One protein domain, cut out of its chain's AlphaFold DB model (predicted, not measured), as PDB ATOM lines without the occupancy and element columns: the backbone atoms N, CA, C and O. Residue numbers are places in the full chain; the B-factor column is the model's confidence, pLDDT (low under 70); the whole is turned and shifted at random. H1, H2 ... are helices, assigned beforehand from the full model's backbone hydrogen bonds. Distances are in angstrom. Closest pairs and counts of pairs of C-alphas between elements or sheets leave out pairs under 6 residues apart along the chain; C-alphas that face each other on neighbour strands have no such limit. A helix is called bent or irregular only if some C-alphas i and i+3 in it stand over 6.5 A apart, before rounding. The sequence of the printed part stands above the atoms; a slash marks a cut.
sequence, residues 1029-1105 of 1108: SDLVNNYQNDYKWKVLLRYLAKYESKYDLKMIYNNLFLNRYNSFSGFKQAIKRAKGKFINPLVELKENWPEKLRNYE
ATOM      1  N   SER A1029     311.125 171.988 293.007       90.31
ATOM      2  CA  SER A1029     310.554 171.023 292.063       90.31
ATOM      3  C   SER A1029     309.026 170.989 292.145       90.31
ATOM      4  O   SER A1029     308.358 171.072 291.115       90.31
ATOM      5  N   ASP A1030     308.463 170.967 293.356       92.81
ATOM      6  CA  ASP A1030     307.012 171.034 293.578       92.81
ATOM      7  C   ASP A1030     306.425 172.329 293.011       92.81
ATOM      8  O   ASP A1030     305.361 172.324 292.392       92.81
ATOM      9  N   LEU A1031     307.136 173.441 293.219       93.94
ATOM     10  CA  LEU A1031     306.742 174.762 292.749       93.94
ATOM     11  C   LEU A1031     306.709 174.826 291.216       93.94
ATOM     12  O   LEU A1031     305.739 175.317 290.642       93.94
ATOM     13  N   VAL A1032     307.743 174.307 290.547       94.12
ATOM     14  CA  VAL A1032     307.794 174.221 289.079       94.12
ATOM     15  C   VAL A1032     306.695 173.296 288.560       94.12
ATOM     16  O   VAL A1032     306.001 173.654 287.611       94.12
ATOM     17  N   ASN A1033     306.481 172.148 289.204       94.94
ATOM     18  CA  ASN A1033     305.419 171.214 288.844       94.94
ATOM     19  C   ASN A1033     304.029 171.871 288.944       94.94
ATOM     20  O   ASN A1033     303.239 171.815 288.000       94.94
ATOM     21  N   ASN A1034     303.747 172.570 290.049       96.38
ATOM     22  CA  ASN A1034     302.506 173.324 290.219       96.38
ATOM     23  C   ASN A1034     302.365 174.444 289.178       96.38
ATOM     24  O   ASN A1034     301.282 174.611 288.610       96.38
ATOM     25  N   TYR A1035     303.454 175.167 288.892       96.50
ATOM     26  CA  TYR A1035     303.488 176.195 287.855       96.50
ATOM     27  C   TYR A1035     303.083 175.633 286.487       96.50
ATOM     28  O   TYR A1035     302.171 176.160 285.848       96.50
ATOM     29  N   GLN A1036     303.721 174.537 286.064       95.25
ATOM     30  CA  GLN A1036     303.521 173.936 284.745       95.25
ATOM     31  C   GLN A1036     302.149 173.280 284.583       95.25
ATOM     32  O   GLN A1036     301.545 173.377 283.512       95.25
ATOM     33  N   ASN A1037     301.641 172.629 285.630       93.12
ATOM     34  CA  ASN A1037     300.456 171.785 285.514       93.12
ATOM     35  C   ASN A1037     299.151 172.462 285.925       93.12
ATOM     36  O   ASN A1037     298.099 172.058 285.427       93.12
ATOM     37  N   ASP A1038     299.196 173.500 286.760       93.50
ATOM     38  CA  ASP A1038     297.990 174.134 287.303       93.50
ATOM     39  C   ASP A1038     298.018 175.662 287.180       93.50
ATOM     40  O   ASP A1038     297.190 176.255 286.482       93.50
ATOM     41  N   TYR A1039     298.992 176.311 287.819       95.88
ATOM     42  CA  TYR A1039     298.992 177.762 287.999       95.88
ATOM     43  C   TYR A1039     298.999 178.518 286.659       95.88
ATOM     44  O   TYR A1039     298.101 179.330 286.435       95.88
ATOM     45  N   LYS A1040     299.907 178.201 285.717       95.44
ATOM     46  CA  LYS A1040     299.988 178.932 284.435       95.44
ATOM     47  C   LYS A1040     298.708 178.824 283.598       95.44
ATOM     48  O   LYS A1040     298.318 179.779 282.934       95.44
ATOM     49  N   TRP A1041     298.017 177.686 283.667       94.50
ATOM     50  CA  TRP A1041     296.784 177.441 282.913       94.50
ATOM     51  C   TRP A1041     295.603 178.215 283.486       94.50
ATOM     52  O   TRP A1041     294.795 178.759 282.737       94.50
ATOM     53  N   LYS A1042     295.524 178.324 284.815       95.31
ATOM     54  CA  LYS A1042     294.527 179.171 285.478       95.31
ATOM     55  C   LYS A1042     294.737 180.650 285.170       95.31
ATOM     56  O   LYS A1042     293.747 181.358 285.003       95.31
ATOM     57  N   VAL A1043     295.985 181.114 285.077       95.81
ATOM     58  CA  VAL A1043     296.271 182.496 284.661       95.81
ATOM     59  C   VAL A1043     295.945 182.692 283.173       95.81
ATOM     60  O   VAL A1043     295.284 183.672 282.839       95.81
ATOM     61  N   LEU A1044     296.261 181.723 282.301       96.00
ATOM     62  CA  LEU A1044     295.872 181.753 280.883       96.00
ATOM     63  C   LEU A1044     294.347 181.856 280.698       96.00
ATOM     64  O   LEU A1044     293.889 182.616 279.853       96.00
ATOM     65  N   LEU A1045     293.536 181.166 281.509       95.88
ATOM     66  CA  LEU A1045     292.073 181.327 281.472       95.88
ATOM     67  C   LEU A1045     291.632 182.762 281.789       95.88
ATOM     68  O   LEU A1045     290.706 183.268 281.162       95.88
ATOM     69  N   ARG A1046     292.287 183.427 282.753       96.69
ATOM     70  CA  ARG A1046     292.014 184.838 283.079       96.69
ATOM     71  C   ARG A1046     292.434 185.758 281.929       96.69
ATOM     72  O   ARG A1046     291.679 186.664 281.587       96.69
ATOM     73  N   TYR A1047     293.574 185.481 281.291       96.12
ATOM     74  CA  TYR A1047     294.041 186.196 280.100       96.12
ATOM     75  C   TYR A1047     293.056 186.064 278.929       96.12
ATOM     76  O   TYR A1047     292.591 187.068 278.394       96.12
ATOM     77  N   LEU A1048     292.654 184.838 278.582       95.75
ATOM     78  CA  LEU A1048     291.674 184.583 277.524       95.75
ATOM     79  C   LEU A1048     290.315 185.223 277.827       95.75
ATOM     80  O   LEU A1048     289.677 185.731 276.917       95.75
ATOM     81  N   ALA A1049     289.888 185.264 279.093       95.00
ATOM     82  CA  ALA A1049     288.653 185.945 279.486       95.00
ATOM     83  C   ALA A1049     288.713 187.474 279.318       95.00
ATOM     84  O   ALA A1049     287.681 188.101 279.084       95.00
ATOM     85  N   LYS A1050     289.899 188.087 279.450       94.94
ATOM     86  CA  LYS A1050     290.107 189.524 279.197       94.94
ATOM     87  C   LYS A1050     290.121 189.842 277.700       94.94
ATOM     88  O   LYS A1050     289.602 190.882 277.310       94.94
ATOM     89  N   TYR A1051     290.671 188.947 276.882       93.88
ATOM     90  CA  TYR A1051     290.826 189.125 275.433       93.88
ATOM     91  C   TYR A1051     289.922 188.183 274.620       93.88
ATOM     92  O   TYR A1051     290.296 187.741 273.540       93.88
ATOM     93  N   GLU A1052     288.734 187.859 275.138       90.94
ATOM     94  CA  GLU A1052     287.828 186.854 274.558       90.94
ATOM     95  C   GLU A1052     287.447 187.172 273.104       90.94
ATOM     96  O   GLU A1052     287.380 186.266 272.283       90.94
ATOM     97  N   SER A1053     287.262 188.452 272.763       89.62
ATOM     98  CA  SER A1053     286.929 188.896 271.402       89.62
ATOM     99  C   SER A1053     288.084 188.795 270.404       89.62
ATOM    100  O   SER A1053     287.854 188.931 269.207       89.62
ATOM    101  N   LYS A1054     289.318 188.605 270.882       92.00
ATOM    102  CA  LYS A1054     290.524 188.578 270.051       92.00
ATOM    103  C   LYS A1054     290.851 187.178 269.526       92.00
ATOM    104  O   LYS A1054     291.572 187.068 268.541       92.00
ATOM    105  N   TYR A1055     290.383 186.119 270.186       93.25
ATOM    106  CA  TYR A1055     290.845 184.757 269.915       93.25
ATOM    107  C   TYR A1055     289.697 183.777 269.649       93.25
ATOM    108  O   TYR A1055     288.658 183.815 270.308       93.25
ATOM    109  N   ASP A1056     289.918 182.814 268.749       93.94
ATOM    110  CA  ASP A1056     289.019 181.684 268.523       93.94
ATOM    111  C   ASP A1056     289.115 180.704 269.702       93.94
ATOM    112  O   ASP A1056     289.957 179.800 269.767       93.94
ATOM    113  N   LEU A1057     288.204 180.884 270.658       93.25
ATOM    114  CA  LEU A1057     288.126 180.056 271.856       93.25
ATOM    115  C   LEU A1057     287.870 178.574 271.560       93.25
ATOM    116  O   LEU A1057     288.285 177.729 272.356       93.25
ATOM    117  N   LYS A1058     287.186 178.233 270.459       92.38
ATOM    118  CA  LYS A1058     286.885 176.836 270.112       92.38
ATOM    119  C   LYS A1058     288.138 176.141 269.592       92.38
ATOM    120  O   LYS A1058     288.436 175.026 270.021       92.38
ATOM    121  N   MET A1059     288.907 176.828 268.749       92.94
ATOM    122  CA  MET A1059     290.201 176.342 268.277       92.94
ATOM    123  C   MET A1059     291.221 176.231 269.423       92.94
ATOM    124  O   MET A1059     291.912 175.217 269.537       92.94
ATOM    125  N   ILE A1060     291.263 177.212 270.333       94.00
ATOM    126  CA  ILE A1060     292.100 177.151 271.544       94.00
ATOM    127  C   ILE A1060     291.709 175.974 272.437       94.00
ATOM    128  O   ILE A1060     292.584 175.263 272.931       94.00
ATOM    129  N   TYR A1061     290.409 175.746 272.649       94.88
ATOM    130  CA  TYR A1061     289.939 174.621 273.450       94.88
ATOM    131  C   TYR A1061     290.429 173.286 272.885       94.88
ATOM    132  O   TYR A1061     291.048 172.510 273.617       94.88
ATOM    133  N   ASN A1062     290.213 173.062 271.585       92.75
ATOM    134  CA  ASN A1062     290.595 171.821 270.915       92.75
ATOM    135  C   ASN A1062     292.103 171.564 270.992       92.75
ATOM    136  O   ASN A1062     292.519 170.437 271.243       92.75
ATOM    137  N   ASN A1063     292.917 172.610 270.830       92.81
ATOM    138  CA  ASN A1063     294.365 172.444 270.723       92.81
ATOM    139  C   ASN A1063     295.083 172.467 272.083       92.81
ATOM    140  O   ASN A1063     296.125 171.834 272.222       92.81
ATOM    141  N   LEU A1064     294.570 173.198 273.083       91.69
ATOM    142  CA  LEU A1064     295.296 173.461 274.339       91.69
ATOM    143  C   LEU A1064     294.581 172.969 275.608       91.69
ATOM    144  O   LEU A1064     295.240 172.760 276.628       91.69
ATOM    145  N   PHE A1065     293.256 172.788 275.584       94.06
ATOM    146  CA  PHE A1065     292.460 172.517 276.792       94.06
ATOM    147  C   PHE A1065     291.637 171.222 276.750       94.06
ATOM    148  O   PHE A1065     290.984 170.910 277.747       94.06
ATOM    149  N   LEU A1066     291.712 170.437 275.672       92.12
ATOM    150  CA  LEU A1066     290.957 169.187 275.515       92.12
ATOM    151  C   LEU A1066     291.230 168.187 276.655       92.12
ATOM    152  O   LEU A1066     290.311 167.596 277.208       92.12
ATOM    153  N   ASN A1067     292.486 168.096 277.099       89.75
ATOM    154  CA  ASN A1067     292.900 167.231 278.213       89.75
ATOM    155  C   ASN A1067     292.606 167.828 279.605       89.75
ATOM    156  O   ASN A1067     292.975 167.245 280.621       89.75
ATOM    157  N   ARG A1068     292.004 169.024 279.675       90.81
ATOM    158  CA  ARG A1068     291.731 169.761 280.924       90.81
ATOM    159  C   ARG A1068     290.244 169.966 281.191       90.81
ATOM    160  O   ARG A1068     289.870 170.196 282.339       90.81
ATOM    161  N   TYR A1069     289.409 169.900 280.159       93.38
ATOM    162  CA  TYR A1069     287.964 170.077 280.249       93.38
ATOM    163  C   TYR A1069     287.259 169.053 279.363       93.38
ATOM    164  O   TYR A1069     287.527 168.988 278.172       93.38
ATOM    165  N   ASN A1070     286.293 168.327 279.930       91.06
ATOM    166  CA  ASN A1070     285.559 167.271 279.219       91.06
ATOM    167  C   ASN A1070     284.651 167.796 278.087       91.06
ATOM    168  O   ASN A1070     284.152 167.013 277.285       91.06
ATOM    169  N   SER A1071     284.367 169.104 278.044       94.75
ATOM    170  CA  SER A1071     283.561 169.718 276.987       94.75
ATOM    171  C   SER A1071     283.903 171.195 276.778       94.75
ATOM    172  O   SER A1071     284.302 171.902 277.711       94.75
ATOM    173  N   PHE A1072     283.648 171.695 275.563       93.69
ATOM    174  CA  PHE A1072     283.807 173.115 275.233       93.69
ATOM    175  C   PHE A1072     282.908 174.017 276.094       93.69
ATOM    176  O   PHE A1072     283.307 175.112 276.483       93.69
ATOM    177  N   SER A1073     281.711 173.538 276.456       92.94
ATOM    178  CA  SER A1073     280.806 174.245 277.373       92.94
ATOM    179  C   SER A1073     281.433 174.423 278.763       92.94
ATOM    180  O   SER A1073     281.429 175.529 279.311       92.94
ATOM    181  N   GLY A1074     282.065 173.370 279.300       93.25
ATOM    182  CA  GLY A1074     282.796 173.433 280.569       93.25
ATOM    183  C   GLY A1074     283.964 174.425 280.533       93.25
ATOM    184  O   GLY A1074     284.139 175.209 281.469       93.25
ATOM    185  N   PHE A1075     284.709 174.463 279.424       95.62
ATOM    186  CA  PHE A1075     285.760 175.457 279.194       95.62
ATOM    187  C   PHE A1075     285.206 176.893 279.141       95.62
ATOM    188  O   PHE A1075     285.696 177.767 279.860       95.62
ATOM    189  N   LYS A1076     284.126 177.142 278.384       93.94
ATOM    190  CA  LYS A1076     283.449 178.455 278.346       93.94
ATOM    191  C   LYS A1076     282.978 178.903 279.730       93.94
ATOM    192  O   LYS A1076     283.113 180.074 280.087       93.94
ATOM    193  N   GLN A1077     282.459 177.983 280.544       94.69
ATOM    194  CA  GLN A1077     282.060 178.294 281.916       94.69
ATOM    195  C   GLN A1077     283.266 178.687 282.784       94.69
ATOM    196  O   GLN A1077     283.158 179.596 283.611       94.69
ATOM    197  N   ALA A1078     284.423 178.050 282.586       94.00
ATOM    198  CA  ALA A1078     285.659 178.421 283.268       94.00
ATOM    199  C   ALA A1078     286.155 179.820 282.858       94.00
ATOM    200  O   ALA A1078     286.483 180.610 283.744       94.00
ATOM    201  N   ILE A1079     286.118 180.160 281.563       94.44
ATOM    202  CA  ILE A1079     286.404 181.514 281.047       94.44
ATOM    203  C   ILE A1079     285.462 182.546 281.682       94.44
ATOM    204  O   ILE A1079     285.917 183.543 282.245       94.44
ATOM    205  N   LYS A1080     284.152 182.263 281.722       94.25
ATOM    206  CA  LYS A1080     283.163 183.139 282.374       94.25
ATOM    207  C   LYS A1080     283.485 183.377 283.854       94.25
ATOM    208  O   LYS A1080     283.391 184.505 284.325       94.25
ATOM    209  N   ARG A1081     283.912 182.341 284.589       94.50
ATOM    210  CA  ARG A1081     284.356 182.457 285.997       94.50
ATOM    211  C   ARG A1081     285.688 183.197 286.157       94.50
ATOM    212  O   ARG A1081     286.031 183.557 287.286       94.50
ATOM    213  N   ALA A1082     286.469 183.355 285.092       94.56
ATOM    214  CA  ALA A1082     287.774 184.010 285.101       94.56
ATOM    215  C   ALA A1082     287.702 185.509 284.754       94.56
ATOM    216  O   ALA A1082     288.645 186.243 285.046       94.56
ATOM    217  N   LYS A1083     286.578 185.970 284.189       93.81
ATOM    218  CA  LYS A1083     286.354 187.364 283.789       93.81
ATOM    219  C   LYS A1083     286.518 188.337 284.964       93.81
ATOM    220  O   LYS A1083     286.025 188.082 286.061       93.81
ATOM    221  N   GLY A1084     287.229 189.441 284.725       91.75
ATOM    222  CA  GLY A1084     287.487 190.494 285.718       91.75
ATOM    223  C   GLY A1084     288.483 190.128 286.827       91.75
ATOM    224  O   GLY A1084     288.683 190.923 287.740       91.75
ATOM    225  N   LYS A1085     289.111 188.944 286.785       94.88
ATOM    226  CA  LYS A1085     290.118 188.540 287.778       94.88
ATOM    227  C   LYS A1085     291.511 189.038 287.398       94.88
ATOM    228  O   LYS A1085     291.836 189.138 286.221       94.88
ATOM    229  N   PHE A1086     292.343 189.270 288.414       95.31
ATOM    230  CA  PHE A1086     293.741 189.676 288.256       95.31
ATOM    231  C   PHE A1086     294.524 188.688 287.378       95.31
ATOM    232  O   PHE A1086     294.470 187.476 287.614       95.31
ATOM    233  N   ILE A1087     295.243 189.202 286.382       95.31
ATOM    234  CA  ILE A1087     296.143 188.427 285.524       95.31
ATOM    235  C   ILE A1087     297.555 188.834 285.908       95.31
ATOM    236  O   ILE A1087     297.867 190.020 285.909       95.31
ATOM    237  N   ASN A1088     298.386 187.861 286.266       95.50
ATOM    238  CA  ASN A1088     299.748 188.148 286.676       95.50
ATOM    239  C   ASN A1088     300.617 188.478 285.440       95.50
ATOM    240  O   ASN A1088     300.892 187.567 284.648       95.50
ATOM    241  N   PRO A1089     301.089 189.731 285.281       95.62
ATOM    242  CA  PRO A1089     301.859 190.160 284.113       95.62
ATOM    243  C   PRO A1089     303.204 189.430 283.986       95.62
ATOM    244  O   PRO A1089     303.703 189.239 282.879       95.62
ATOM    245  N   LEU A1090     303.774 188.933 285.089       95.88
ATOM    246  CA  LEU A1090     305.009 188.142 285.049       95.88
ATOM    247  C   LEU A1090     304.805 186.813 284.310       95.88
ATOM    248  O   LEU A1090     305.723 186.309 283.664       95.88
ATOM    249  N   VAL A1091     303.598 186.244 284.376       95.75
ATOM    250  CA  VAL A1091     303.250 185.020 283.646       95.75
ATOM    251  C   VAL A1091     303.021 185.330 282.170       95.75
ATOM    252  O   VAL A1091     303.498 184.575 281.327       95.75
ATOM    253  N   GLU A1092     302.370 186.458 281.854       94.50
ATOM    254  CA  GLU A1092     302.205 186.930 280.471       94.50
ATOM    255  C   GLU A1092     303.564 187.069 279.773       94.50
ATOM    256  O   GLU A1092     303.751 186.542 278.674       94.50
ATOM    257  N   LEU A1093     304.533 187.702 280.447       95.25
ATOM    258  CA  LEU A1093     305.902 187.866 279.953       95.25
ATOM    259  C   LEU A1093     306.642 186.531 279.825       95.25
ATOM    260  O   LEU A1093     307.261 186.270 278.796       95.25
ATOM    261  N   LYS A1094     306.581 185.677 280.855       94.88
ATOM    262  CA  LYS A1094     307.290 184.387 280.871       94.88
ATOM    263  C   LYS A1094     306.772 183.422 279.813       94.88
ATOM    264  O   LYS A1094     307.556 182.708 279.193       94.88
ATOM    265  N   GLU A1095     305.458 183.367 279.622       95.12
ATOM    266  CA  GLU A1095     304.853 182.474 278.642       95.12
ATOM    267  C   GLU A1095     304.780 183.088 277.245       95.12
ATOM    268  O   GLU A1095     304.626 182.325 276.294       95.12
ATOM    269  N   ASN A1096     304.906 184.411 277.104       93.81
ATOM    270  CA  ASN A1096     304.741 185.143 275.849       93.81
ATOM    271  C   ASN A1096     303.440 184.753 275.119       93.81
ATOM    272  O   ASN A1096     303.441 184.330 273.960       93.81
ATOM    273  N   TRP A1097     302.313 184.831 275.836       92.94
ATOM    274  CA  TRP A1097     301.007 184.438 275.298       92.94
ATOM    275  C   TRP A1097     300.583 185.177 274.027       92.94
ATOM    276  O   TRP A1097     300.035 184.492 273.169       92.94
ATOM    277  N   PRO A1098     300.824 186.496 273.844       90.62
ATOM    278  CA  PRO A1098     300.501 187.163 272.583       90.62
ATOM    279  C   PRO A1098     301.108 186.455 271.368       90.62
ATOM    280  O   PRO A1098     300.421 186.242 270.377       90.62
ATOM    281  N   GLU A1099     302.363 186.014 271.474       92.44
ATOM    282  CA  GLU A1099     303.030 185.295 270.390       92.44
ATOM    283  C   GLU A1099     302.532 183.854 270.260       92.44
ATOM    284  O   GLU A1099     302.155 183.420 269.173       92.44
ATOM    285  N   LYS A1100     302.456 183.109 271.372       91.31
ATOM    286  CA  LYS A1100     301.990 181.709 271.358       91.31
ATOM    287  C   LYS A1100     300.546 181.561 270.874       91.31
ATOM    288  O   LYS A1100     300.187 180.512 270.347       91.31
ATOM    289  N   LEU A1101     299.717 182.582 271.089       92.88
ATOM    290  CA  LEU A1101     298.309 182.581 270.707       92.88
ATOM    291  C   LEU A1101     298.037 183.269 269.365       92.88
ATOM    292  O   LEU A1101     296.889 183.263 268.928       92.88
ATOM    293  N   ARG A1102     299.060 183.810 268.687       91.69
ATOM    294  CA  ARG A1102     298.913 184.564 267.431       91.69
ATOM    295  C   ARG A1102     298.121 183.794 266.364       91.69
ATOM    296  O   ARG A1102     297.250 184.353 265.712       91.69
ATOM    297  N   ASN A1103     298.355 182.487 266.241       90.25
ATOM    298  CA  ASN A1103     297.661 181.630 265.268       90.25
ATOM    299  C   ASN A1103     296.177 181.381 265.584       90.25
ATOM    300  O   ASN A1103     295.469 180.809 264.760       90.25
ATOM    301  N   TYR A1104     295.719 181.765 266.773       91.75
ATOM    302  CA  TYR A1104     294.335 181.634 267.215       91.75
ATOM    303  C   TYR A1104     293.598 182.969 267.203       91.75
ATOM    304  O   TYR A1104     292.464 183.025 267.670       91.75
ATOM    305  N   GLU A1105     294.226 184.052 266.748       90.94
ATOM    306  CA  GLU A1105     293.543 185.333 266.621       90.94
ATOM    307  C   GLU A1105     292.396 185.201 265.613       90.94
ATOM    308  O   GLU A1105     292.571 184.666 264.515       90.94
TER     309      GLU A1105
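This is residues 1029 to 1105 of the 1108 residues of an uncharacterized protein of Lactobacillus reuteri (UniProt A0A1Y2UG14). A long bent helix, H1, runs through this small all-helix domain: its second arm, H1b, makes the middle, and its first arm, H1a, reaches away from the other helices to one end of the longest axis. Short helices and loops gather round H1b: H3 meets it with its last residue, Ala 1082, at Arg 1046, about perpendicular to it, and also packs on H2, while H4 comes close to the first residue of H1b, Lys 1040, and H5 follows H4. The printed part has 77 residues with five named helices in the order H1, H2, H3, H4, H5, and no named strand. It is compact, with a radius of gyration of the C-alphas of 12.1 A, and spans 33 by 25 by 24 A.

Begin at residues 1029 to 1050, assigned as one helix, H1, by its hydrogen bonds but bent: C-alphas 1037 and 1040 are 7.2 A apart. Its arms H1a, residues 1029 to 1037, and H1b, residues 1040 to 1050, stand at a steep tilt of 36 degrees, only just. H1a touches no helix. Next look at H2, residues 1057 to 1065; it and H1b are near each other, with 6 pairs of C-alphas within 10 A. H3, residues 1072 to 1082, touches H2 about perpendicular at 86 degrees, the closest C-alphas being those of Tyr 1061 and Phe 1072, 6.6 A apart. H3 also touches H1b, about perpendicular at 82 degrees; their closest C-alphas, of Arg 1046 and Ala 1082, are 4.8 A apart. H4, residues 1089 to 1095, is close to H1b but not clearly touching, with the C-alphas of Lys 1040 and Val 1091 closest at 7.0 A; they run opposite ways at a steep tilt of 64 degrees. H5, residues 1097 to 1100, and H4 meet only through their link. H5 and H1b are only just apart, closest at 8.0 A. In H1a, H1b, H2, H3 and H4 every O i to N i+4 pair is within hydrogen-bond range; H5 is too short for such a pair, and its one O i to N i+3 pair is within range.

Find C-alpha 1029 at (310.554, 171.023, 292.063); from there H1a runs 12.1 A. H1b begins at C-alpha 1040, (299.988, 178.932, 284.435), and runs 15.4 A. H2 measures 10.0 A, H3 15.2 A, H4 9.9 A and H5 4.9 A, ending at C-alpha 1100, (301.990, 181.709, 271.358).

The two C-alphas farthest apart, of Ser 1029 and Ser 1053, are 36.1 A apart. The printed part has no cut. The link from H4 to H5 is tight; the other three are short. The mean pLDDT of the printed part is 93.8, and no printed residue is under 70.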